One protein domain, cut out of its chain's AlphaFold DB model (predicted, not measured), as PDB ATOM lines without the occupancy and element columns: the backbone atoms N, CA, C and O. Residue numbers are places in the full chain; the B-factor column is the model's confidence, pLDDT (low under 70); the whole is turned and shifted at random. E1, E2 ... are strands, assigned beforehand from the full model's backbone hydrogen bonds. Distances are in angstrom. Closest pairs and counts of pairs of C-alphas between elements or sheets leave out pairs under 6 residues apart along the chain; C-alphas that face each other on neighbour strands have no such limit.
ATOM      1  N   THR A   2     172.086  89.549 198.106       81.75
ATOM      2  CA  THR A   2     172.276  90.324 196.872       81.75
ATOM      3  C   THR A   2     170.900  90.709 196.355       81.75
ATOM      4  O   THR A   2     170.065  89.829 196.169       81.75
ATOM      5  N   ALA A   3     170.661  92.003 196.139       90.31
ATOM      6  CA  ALA A   3     169.392  92.475 195.598       90.31
ATOM      7  C   ALA A   3     169.092  91.821 194.237       90.31
ATOM      8  O   ALA A   3     169.980  91.649 193.402       90.31
ATOM      9  N   CYS A   4     167.831  91.449 194.021       94.31
ATOM     10  CA  CYS A   4     167.363  90.870 192.771       94.31
ATOM     11  C   CYS A   4     167.436  91.889 191.631       94.31
ATOM     12  O   CYS A   4     166.798  92.939 191.693       94.31
ATOM     13  N   THR A   5     168.145  91.533 190.564       94.88
ATOM     14  CA  THR A   5     168.361  92.378 189.377       94.88
ATOM     15  C   THR A   5     167.406  92.068 188.223       94.88
ATOM     16  O   THR A   5     167.552  92.609 187.129       94.88
ATOM     17  N   PHE A   6     166.423  91.188 188.436       97.00
ATOM     18  CA  PHE A   6     165.435  90.873 187.408       97.00
ATOM     19  C   PHE A   6     164.624  92.127 187.060       97.00
ATOM     20  O   PHE A   6     164.090  92.783 187.958       97.00
ATOM     21  N   THR A   7     164.542  92.466 185.773       98.06
ATOM     22  CA  THR A   7     163.868  93.688 185.310       98.06
ATOM     23  C   THR A   7     162.429  93.396 184.903       98.06
ATOM     24  O   THR A   7     162.184  92.665 183.949       98.06
ATOM     25  N   LEU A   8     161.478  93.996 185.607       97.00
ATOM     26  CA  LEU A   8     160.052  93.918 185.308       97.00
ATOM     27  C   LEU A   8     159.678  94.949 184.238       97.00
ATOM     28  O   LEU A   8     160.134  96.101 184.273       97.00
ATOM     29  N   ALA A   9     158.821  94.554 183.300       95.50
ATOM     30  CA  ALA A   9     158.411  95.412 182.200       95.50
ATOM     31  C   ALA A   9     157.656  96.632 182.744       95.50
ATOM     32  O   ALA A   9     156.732  96.501 183.542       95.50
ATOM     33  N   TRP A  10     158.060  97.833 182.315       90.88
ATOM     34  CA  TRP A  10     157.434  99.113 182.692       90.88
ATOM     35  C   TRP A  10     157.472  99.454 184.198       90.88
ATOM     36  O   TRP A  10     156.918 100.473 184.608       90.88
ATOM     37  N   ILE A  11     158.164  98.648 185.010       94.81
ATOM     38  CA  ILE A  11     158.345  98.850 186.457       94.81
ATOM     39  C   ILE A  11     159.821  99.121 186.786       94.81
ATOM     40  O   ILE A  11     160.107 100.000 187.597       94.81
ATOM     41  N   GLY A  12     160.757  98.411 186.144       94.25
ATOM     42  CA  GLY A  12     162.196  98.491 186.426       94.25
ATOM     43  C   GLY A  12     162.720  97.284 187.210       94.25
ATOM     44  O   GLY A  12     162.102  96.219 187.221       94.25
ATOM     45  N   GLU A  13     163.887  97.418 187.839       96.38
ATOM     46  CA  GLU A  13     164.499  96.325 188.605       96.38
ATOM     47  C   GLU A  13     163.642  95.911 189.813       96.38
ATOM     48  O   GLU A  13     163.078  96.745 190.521       96.38
ATOM     49  N   CYS A  14     163.578  94.606 190.084       95.88
ATOM     50  CA  CYS A  14     162.837  94.058 191.218       95.88
ATOM     51  C   CYS A  14     163.366  94.565 192.571       95.88
ATOM     52  O   CYS A  14     162.574  94.877 193.461       95.88
ATOM     53  N   GLY A  15     164.689  94.596 192.758       93.50
ATOM     54  CA  GLY A  15     165.364  95.204 193.910       93.50
ATOM     55  C   GLY A  15     165.194  94.499 195.265       93.50
ATOM     56  O   GLY A  15     165.760  94.948 196.256       93.50
ATOM     57  N   ARG A  16     164.438  93.397 195.353       93.12
ATOM     58  CA  ARG A  16     164.215  92.670 196.621       93.12
ATOM     59  C   ARG A  16     165.454  91.867 197.039       93.12
ATOM     60  O   ARG A  16     166.023  91.168 196.206       93.12
ATOM     61  N   GLU A  17     165.826  91.915 198.320       89.56
ATOM     62  CA  GLU A  17     167.046  91.272 198.853       89.56
ATOM     63  C   GLU A  17     166.970  89.734 198.946       89.56
ATOM     64  O   GLU A  17     167.981  89.072 198.733       89.56
ATOM     65  N   ASP A  18     165.777  89.172 199.165       87.75
ATOM     66  CA  ASP A  18     165.520  87.722 199.253       87.75
ATOM     67  C   ASP A  18     164.464  87.280 198.223       87.75
ATOM     68  O   ASP A  18     163.416  86.708 198.538       87.75
ATOM     69  N   CYS A  19     164.687  87.619 196.952       89.69
ATOM     70  CA  CYS A  19     163.707  87.351 195.902       89.69
ATOM     71  C   CYS A  19     163.712  85.885 195.450       89.69
ATOM     72  O   CYS A  19     164.591  85.453 194.708       89.69
ATOM     73  N   THR A  20     162.673  85.135 195.817       92.75
ATOM     74  CA  THR A  20     162.444  83.767 195.317       92.75
ATOM     75  C   THR A  20     161.583  83.721 194.057       92.75
ATOM     76  O   THR A  20     161.610  82.728 193.335       92.75
ATOM     77  N   ALA A  21     160.855  84.801 193.757       92.88
ATOM     78  CA  ALA A  21     159.915  84.865 192.638       92.88
ATOM     79  C   ALA A  21     160.598  84.727 191.267       92.88
ATOM     80  O   ALA A  21     160.012  84.153 190.356       92.88
ATOM     81  N   HIS A  22     161.834  85.216 191.131       93.88
ATOM     82  CA  HIS A  22     162.571  85.223 189.860       93.88
ATOM     83  C   HIS A  22     163.726  84.215 189.807       93.88
ATOM     84  O   HIS A  22     164.463  84.179 188.828       93.88
ATOM     85  N   ALA A  23     163.904  83.390 190.846       90.94
ATOM     86  CA  ALA A  23     165.071  82.511 190.967       90.94
ATOM     87  C   ALA A  23     165.131  81.419 189.883       90.94
ATOM     88  O   ALA A  23     166.218  81.038 189.461       90.94
ATOM     89  N   ASN A  24     163.970  80.938 189.430       92.81
ATOM     90  CA  ASN A  24     163.847  79.848 188.456       92.81
ATOM     91  C   ASN A  24     163.000  80.251 187.243       92.81
ATOM     92  O   ASN A  24     162.359  79.407 186.623       92.81
ATOM     93  N   VAL A  25     162.912  81.549 186.949       96.88
ATOM     94  CA  VAL A  25     162.150  82.009 185.788       96.88
ATOM     95  C   VAL A  25     162.989  81.763 184.538       96.88
ATOM     96  O   VAL A  25     164.118  82.239 184.425       96.88
ATOM     97  N   GLU A  26     162.432  81.003 183.604       98.00
ATOM     98  CA  GLU A  26     163.087  80.628 182.354       98.00
ATOM     99  C   GLU A  26     162.646  81.534 181.203       98.00
ATOM    100  O   GLU A  26     161.524  82.046 181.157       98.00
ATOM    101  N   CYS A  27     163.548  81.727 180.249       97.94
ATOM    102  CA  CYS A  27     163.286  82.441 179.015       97.94
ATOM    103  C   CYS A  27     162.240  81.680 178.199       97.94
ATOM    104  O   CYS A  27     162.479  80.546 177.779       97.94
ATOM    105  N   SER A  28     161.130  82.342 177.883       96.62
ATOM    106  CA  SER A  28     160.028  81.754 177.106       96.62
ATOM    107  C   SER A  28     160.419  81.393 175.668       96.62
ATOM    108  O   SER A  28     159.710  80.638 175.011       96.62
ATOM    109  N   CYS A  29     161.541  81.920 175.166       96.94
ATOM    110  CA  CYS A  29     162.052  81.626 173.828       96.94
ATOM    111  C   CYS A  29     163.021  80.431 173.809       96.94
ATOM    112  O   CYS A  29     162.926  79.575 172.933       96.94
ATOM    113  N   CYS A  30     163.974  80.367 174.747       97.00
ATOM    114  CA  CYS A  30     165.107  79.436 174.658       97.00
ATOM    115  C   CYS A  30     165.361  78.571 175.901       97.00
ATOM    116  O   CYS A  30     166.269  77.742 175.862       97.00
ATOM    117  N   GLY A  31     164.617  78.767 176.994       96.56
ATOM    118  CA  GLY A  31     164.763  78.014 178.247       96.56
ATOM    119  C   GLY A  31     165.960  78.408 179.125       96.56
ATOM    120  O   GLY A  31     166.094  77.900 180.231       96.56
ATOM    121  N   ALA A  32     166.833  79.320 178.682       97.44
ATOM    122  CA  ALA A  32     167.904  79.853 179.531       97.44
ATOM    123  C   ALA A  32     167.334  80.687 180.699       97.44
ATOM    124  O   ALA A  32     166.210  81.176 180.585       97.44
ATOM    125  N   PRO A  33     168.090  80.935 181.786       97.56
ATOM    126  CA  PRO A  33     167.631  81.799 182.874       97.56
ATOM    127  C   PRO A  33     167.205  83.182 182.366       97.56
ATOM    128  O   PRO A  33     167.961  83.857 181.657       97.56
ATOM    129  N   ALA A  34     165.985  83.597 182.702       97.81
ATOM    130  CA  ALA A  34     165.474  84.902 182.323       97.81
ATOM    131  C   ALA A  34     166.077  85.994 183.210       97.81
ATOM    132  O   ALA A  34     166.305  85.815 184.405       97.81
ATOM    133  N   THR A  35     166.311  87.155 182.611       97.50
ATOM    134  CA  THR A  35     166.860  88.333 183.294       97.50
ATOM    135  C   THR A  35     165.882  89.499 183.314       97.50
ATOM    136  O   THR A  35     166.065  90.436 184.090       97.50
ATOM    137  N   HIS A  36     164.852  89.460 182.471       98.12
ATOM    138  CA  HIS A  36     163.877  90.531 182.347       98.12
ATOM    139  C   HIS A  36     162.554  90.032 181.768       98.12
ATOM    140  O   HIS A  36     162.481  88.949 181.191       98.12
ATOM    141  N   GLU A  37     161.518  90.851 181.879       97.81
ATOM    142  CA  GLU A  37     160.296  90.734 181.091       97.81
ATOM    143  C   GLU A  37     160.415  91.546 179.800       97.81
ATOM    144  O   GLU A  37     160.962  92.652 179.776       97.81
ATOM    145  N   CYS A  38     159.851  91.020 178.718       96.69
ATOM    146  CA  CYS A  38     159.716  91.730 177.461       96.69
ATOM    147  C   CYS A  38     158.880  93.007 177.655       96.69
ATOM    148  O   CYS A  38     157.688  92.943 177.974       96.69
ATOM    149  N   ALA A  39     159.505  94.166 177.436       95.19
ATOM    150  CA  ALA A  39     158.885  95.479 177.607       95.19
ATOM    151  C   ALA A  39     158.111  95.968 176.370       95.19
ATOM    152  O   ALA A  39     157.475  97.026 176.423       95.19
ATOM    153  N   GLU A  40     158.162  95.211 175.272       94.69
ATOM    154  CA  GLU A  40     157.483  95.562 174.033       94.69
ATOM    155  C   GLU A  40     155.966  95.533 174.190       94.69
ATOM    156  O   GLU A  40     155.399  94.793 175.001       94.69
ATOM    157  N   THR A  41     155.299  96.359 173.387       91.94
ATOM    158  CA  THR A  41     153.840  96.450 173.378       91.94
ATOM    159  C   THR A  41     153.265  95.938 172.067       91.94
ATOM    160  O   THR A  41     153.814  96.175 170.989       91.94
ATOM    161  N   TYR A  42     152.133  95.249 172.168       88.19
ATOM    162  CA  TYR A  42     151.336  94.799 171.035       88.19
ATOM    163  C   TYR A  42     149.854  95.051 171.329       88.19
ATOM    164  O   TYR A  42     149.351  94.672 172.384       88.19
ATOM    165  N   SER A  43     149.145  95.696 170.398       85.94
ATOM    166  CA  SER A  43     147.705  95.997 170.517       85.94
ATOM    167  C   SER A  43     147.292  96.665 171.842       85.94
ATOM    168  O   SER A  43     146.217  96.397 172.370       85.94
ATOM    169  N   GLY A  44     148.151  97.532 172.391       87.06
ATOM    170  CA  GLY A  44     147.887  98.263 173.637       87.06
ATOM    171  C   GLY A  44     148.227  97.516 174.932       87.06
ATOM    172  O   GLY A  44     148.040  98.086 176.004       87.06
ATOM    173  N   PHE A  45     148.757  96.291 174.860       90.31
ATOM    174  CA  PHE A  45     149.184  95.515 176.027       90.31
ATOM    175  C   PHE A  45     150.699  95.313 176.046       90.31
ATOM    176  O   PHE A  45     151.329  95.171 174.996       90.31
ATOM    177  N   VAL A  46     151.273  95.289 177.250       92.81
ATOM    178  CA  VAL A  46     152.679  94.928 177.483       92.81
ATOM    179  C   VAL A  46     152.831  93.415 177.324       92.81
ATOM    180  O   VAL A  46     152.002  92.660 177.828       92.81
ATOM    181  N   CYS A  47     153.877  92.972 176.624       95.19
ATOM    182  CA  CYS A  47     154.138  91.553 176.383       95.19
ATOM    183  C   CYS A  47     154.406  90.787 177.688       95.19
ATOM    184  O   CYS A  47     153.797  89.747 177.929       95.19
ATOM    185  N   GLY A  48     155.320  91.288 178.526       94.88
ATOM    186  CA  GLY A  48     155.579  90.748 179.865       94.88
ATOM    187  C   GLY A  48     156.218  89.354 179.898       94.88
ATOM    188  O   GLY A  48     156.402  88.791 180.970       94.88
ATOM    189  N   SER A  49     156.559  88.765 178.748       96.44
ATOM    190  CA  SER A  49     157.150  87.422 178.709       96.44
ATOM    191  C   SER A  49     158.567  87.428 179.286       96.44
ATOM    192  O   SER A  49     159.349  88.302 178.915       96.44
ATOM    193  N   PRO A  50     158.946  86.465 180.142       97.50
ATOM    194  CA  PRO A  50     160.299  86.400 180.671       97.50
ATOM    195  C   PRO A  50     161.294  86.014 179.574       97.50
ATOM    196  O   PRO A  50     161.107  85.015 178.874       97.50
ATOM    197  N   LEU A  51     162.370  86.785 179.440       98.19
ATOM    198  CA  LEU A  51     163.424  86.606 178.448       98.19
ATOM    199  C   LEU A  51     164.815  86.676 179.083       98.19
ATOM    200  O   LEU A  51     165.055  87.366 180.076       98.19
ATOM    201  N   CYS A  52     165.759  85.963 178.474       98.00
ATOM    202  CA  CYS A  52     167.184  86.158 178.724       98.00
ATOM    203  C   CYS A  52     167.731  87.302 177.856       98.00
ATOM    204  O   CYS A  52     167.097  87.716 176.888       98.00
ATOM    205  N   GLY A  53     168.944  87.773 178.153       97.31
ATOM    206  CA  GLY A  53     169.576  88.889 177.434       97.31
ATOM    207  C   GLY A  53     169.814  88.671 175.932       97.31
ATOM    208  O   GLY A  53     170.016  89.651 175.214       97.31
ATOM    209  N   ASP A  54     169.751  87.429 175.449       98.12
ATOM    210  CA  ASP A  54     170.009  87.069 174.048       98.12
ATOM    211  C   ASP A  54     168.735  86.871 173.218       98.12
ATOM    212  O   ASP A  54     168.811  86.668 172.004       98.12
ATOM    213  N   CYS A  55     167.566  86.918 173.856       98.12
ATOM    214  CA  CYS A  55     166.275  86.835 173.183       98.12
ATOM    215  C   CYS A  55     165.601  88.204 173.162       98.12
ATOM    216  O   CYS A  55     165.871  89.066 173.998       98.12
ATOM    217  N   GLU A  56     164.734  88.410 172.183       97.19
ATOM    218  CA  GLU A  56     163.979  89.644 172.010       97.19
ATOM    219  C   GLU A  56     162.613  89.368 171.380       97.19
ATOM    220  O   GLU A  56     162.310  88.249 170.951       97.19
ATOM    221  N   HIS A  57     161.769  90.398 171.357       96.88
ATOM    222  CA  HIS A  57     160.474  90.333 170.695       96.88
ATOM    223  C   HIS A  57     160.672  90.189 169.187       96.88
ATOM    224  O   HIS A  57     161.490  90.886 168.580       96.88
ATOM    225  N   GLN A  58     159.928  89.279 168.567       97.06
ATOM    226  CA  GLN A  58     160.000  89.114 167.124       97.06
ATOM    227  C   GLN A  58     159.359  90.323 166.439       97.06
ATOM    228  O   GLN A  58     158.293  90.792 166.842       97.06
ATOM    229  N   LEU A  59     159.986  90.813 165.376       95.75
ATOM    230  CA  LEU A  59     159.425  91.881 164.560       95.75
ATOM    231  C   LEU A  59     158.686  91.311 163.350       95.75
ATOM    232  O   LEU A  59     158.989  90.226 162.855       95.75
ATOM    233  N   THR A  60     157.705  92.050 162.851       94.69
ATOM    234  CA  THR A  60     157.034  91.771 161.577       94.69
ATOM    235  C   THR A  60     157.791  92.402 160.410       94.69
ATOM    236  O   THR A  60     158.705  93.212 160.578       94.69
ATOM    237  N   ALA A  61     157.404  92.047 159.182       94.19
ATOM    238  CA  ALA A  61     158.055  92.543 157.970       94.19
ATOM    239  C   ALA A  61     158.040  94.078 157.845       94.19
ATOM    240  O   ALA A  61     158.984  94.652 157.303       94.19
ATOM    241  N   ASP A  62     157.032  94.762 158.386       93.31
ATOM    242  CA  ASP A  62     156.946  96.229 158.458       93.31
ATOM    243  C   ASP A  62     157.804  96.847 159.583       93.31
ATOM    244  O   ASP A  62     157.994  98.061 159.620       93.31
ATOM    245  N   GLY A  63     158.407  96.021 160.440       93.44
ATOM    246  CA  GLY A  63     159.296  96.438 161.522       93.44
ATOM    247  C   GLY A  63     158.572  96.797 162.813       93.44
ATOM    248  O   GLY A  63     159.184  97.445 163.662       93.44
ATOM    249  N   THR A  64     157.298  96.425 162.947       93.19
ATOM    250  CA  THR A  64     156.528  96.538 164.194       93.19
ATOM    251  C   THR A  64     156.632  95.260 165.032       93.19
ATOM    252  O   THR A  64     157.209  94.262 164.597       93.19
ATOM    253  N   ASN A  65     156.130  95.300 166.267       94.56
ATOM    254  CA  ASN A  65     156.138  94.146 167.161       94.56
ATOM    255  C   ASN A  65     155.145  93.086 166.673       94.56
ATOM    256  O   ASN A  65     153.967  93.380 166.458       94.56
ATOM    257  N   ALA A  66     155.603  91.841 166.548       93.06
ATOM    258  CA  ALA A  66     154.733  90.709 166.266       93.06
ATOM    259  C   ALA A  66     153.722  90.469 167.409       93.06
ATOM    260  O   ALA A  66     153.899  91.006 168.510       93.06
ATOM    261  N   PRO A  67     152.660  89.669 167.180       89.00
ATOM    262  CA  PRO A  67     151.728  89.268 168.227       89.00
ATOM    263  C   PRO A  67     152.408  88.870 169.540       89.00
ATOM    264  O   PRO A  67     153.481  88.261 169.537       89.00
ATOM    265  N   ALA A  68     151.758  89.211 170.656       81.44
ATOM    266  CA  ALA A  68     152.242  88.865 171.987       81.44
ATOM    267  C   ALA A  68     152.612  87.374 172.048       81.44
ATOM    268  O   ALA A  68     151.876  86.540 171.515       81.44
ATOM    269  N   LEU A  69     153.733  87.061 172.708       83.31
ATOM    270  CA  LEU A  69     154.365  85.734 172.822       83.31
ATOM    271  C   LEU A  69     155.322  85.327 171.686       83.31
ATOM    272  O   LEU A  69     156.062  84.360 171.871       83.31
ATOM    273  N   MET A  70     155.396  86.053 170.566       94.38
ATOM    274  CA  MET A  70     156.387  85.748 169.523       94.38
ATOM    275  C   MET A  70     157.751  86.369 169.838       94.38
ATOM    276  O   MET A  70     157.907  87.587 169.881       94.38
ATOM    277  N   HIS A  71     158.748  85.507 170.034       97.00
ATOM    278  CA  HIS A  71     160.106  85.884 170.410       97.00
ATOM    279  C   HIS A  71     161.118  85.067 169.623       97.00
ATOM    280  O   HIS A  71     160.892  83.894 169.323       97.00
ATOM    281  N   CYS A  72     162.266  85.669 169.355       97.44
ATOM    282  CA  CYS A  72     163.386  85.002 168.717       97.44
ATOM    283  C   CYS A  72     164.679  85.331 169.458       97.44
ATOM    284  O   CYS A  72     164.744  86.244 170.285       97.44
ATOM    285  N   ARG A  73     165.743  84.589 169.150       97.75
ATOM    286  CA  ARG A  73     167.082  85.051 169.505       97.75
ATOM    287  C   ARG A  73     167.393  86.293 168.681       97.75
ATOM    288  O   ARG A  73     166.982  86.391 167.526       97.75
ATOM    289  N   LYS A  74     168.191  87.196 169.239       96.94
ATOM    290  CA  LYS A  74     168.680  88.387 168.529       96.94
ATOM    291  C   LYS A  74     169.427  88.033 167.242       96.94
ATOM    292  O   LYS A  74     169.328  88.745 166.253       96.94
ATOM    293  N   SER A  75     170.143  86.905 167.237       96.69
ATOM    294  CA  SER A  75     170.826  86.380 166.046       96.69
ATOM    295  C   SER A  75     169.879  85.965 164.921       96.69
ATOM    296  O   SER A  75     170.298  85.914 163.768       96.69
ATOM    297  N   ASP A  76     168.628  85.658 165.261       97.00
ATOM    298  CA  ASP A  76     167.641  85.076 164.354       97.00
ATOM    299  C   ASP A  76     166.613  86.128 163.898       97.00
ATOM    300  O   ASP A  76     165.717  85.819 163.114       97.00
ATOM    301  N   GLN A  77     166.730  87.375 164.372       96.62
ATOM    302  CA  GLN A  77     165.852  88.472 163.986       96.62
ATOM    303  C   GLN A  77     166.075  88.839 162.517       96.62
ATOM    304  O   GLN A  77     167.109  89.377 162.121       96.62
ATOM    305  N   THR A  78     165.064  88.582 161.694       94.25
ATOM    306  CA  THR A  78     165.124  88.810 160.245       94.25
ATOM    307  C   THR A  78     164.702  90.212 159.829       94.25
ATOM    308  O   THR A  78     164.876  90.594 158.671       94.25
ATOM    309  N   HIS A  79     164.101  90.979 160.738       94.94
ATOM    310  CA  HIS A  79     163.486  92.259 160.423       94.94
ATOM    311  C   HIS A  79     164.083  93.389 161.254       94.94
ATOM    312  O   HIS A  79     164.402  93.238 162.426       94.94
ATOM    313  N   THR A  80     164.205  94.557 160.633       93.44
ATOM    314  CA  THR A  80     164.702  95.771 161.288       93.44
ATOM    315  C   THR A  80     163.530  96.562 161.878       93.44
ATOM    316  O   THR A  80     162.510  96.674 161.191       93.44
ATOM    317  N   PRO A  81     163.644  97.175 163.073       93.00
ATOM    318  CA  PRO A  81     162.613  98.067 163.605       93.00
ATOM    319  C   PRO A  81     162.269  99.203 162.637       93.00
ATOM    320  O   PRO A  81     163.164  99.767 162.004       93.00
TER     321      PRO A  81
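This is residues 2 to 81 of the 89 residues of an uncharacterized protein of Acuticoccus sediminis (UniProt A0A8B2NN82). This domain has little regular structure: an elongated row of loops, with the loop around Asp 18 at one end, the loop around Asp 62 at the other, and a small two-strand hairpin, E1 and E2, between them. The printed part has 80 residues, no named helix and two named strands, E1 then E2, antiparallel; the class is all strand, with 6 residues in named elements. It is compact, with a radius of gyration of the C-alphas of 13.1 A, and spans 42 by 25 by 15 A.

Residues 2 to 54 hold no named element, but residues 36 to 37 pair with 50 to 51, and 41 to 42 with 45 to 46, both antiparallel. E1, residues 55 to 57, and E2, residues 71 to 73, form a hairpin, antiparallel at 144 degrees. C-alphas 55 and 73 face each other at 4.2 A. N 56 and O 72 are within hydrogen-bond range at 2.9 A, N 72 and O 56 at 3.0 A.

E1 begins at C-alpha 55 (166.275, 86.835, 173.183) and measures 7.2 A. E2 measures 7.1 A and ends at C-alpha 73 (167.082, 85.051, 169.505).

The C-alphas farthest apart, of Asp 18 and Asp 62, are 42.5 A apart. The link from E1 to E2 is long, 13 residues. The printed part has no cut, and no printed residue is under 70 in pLDDT.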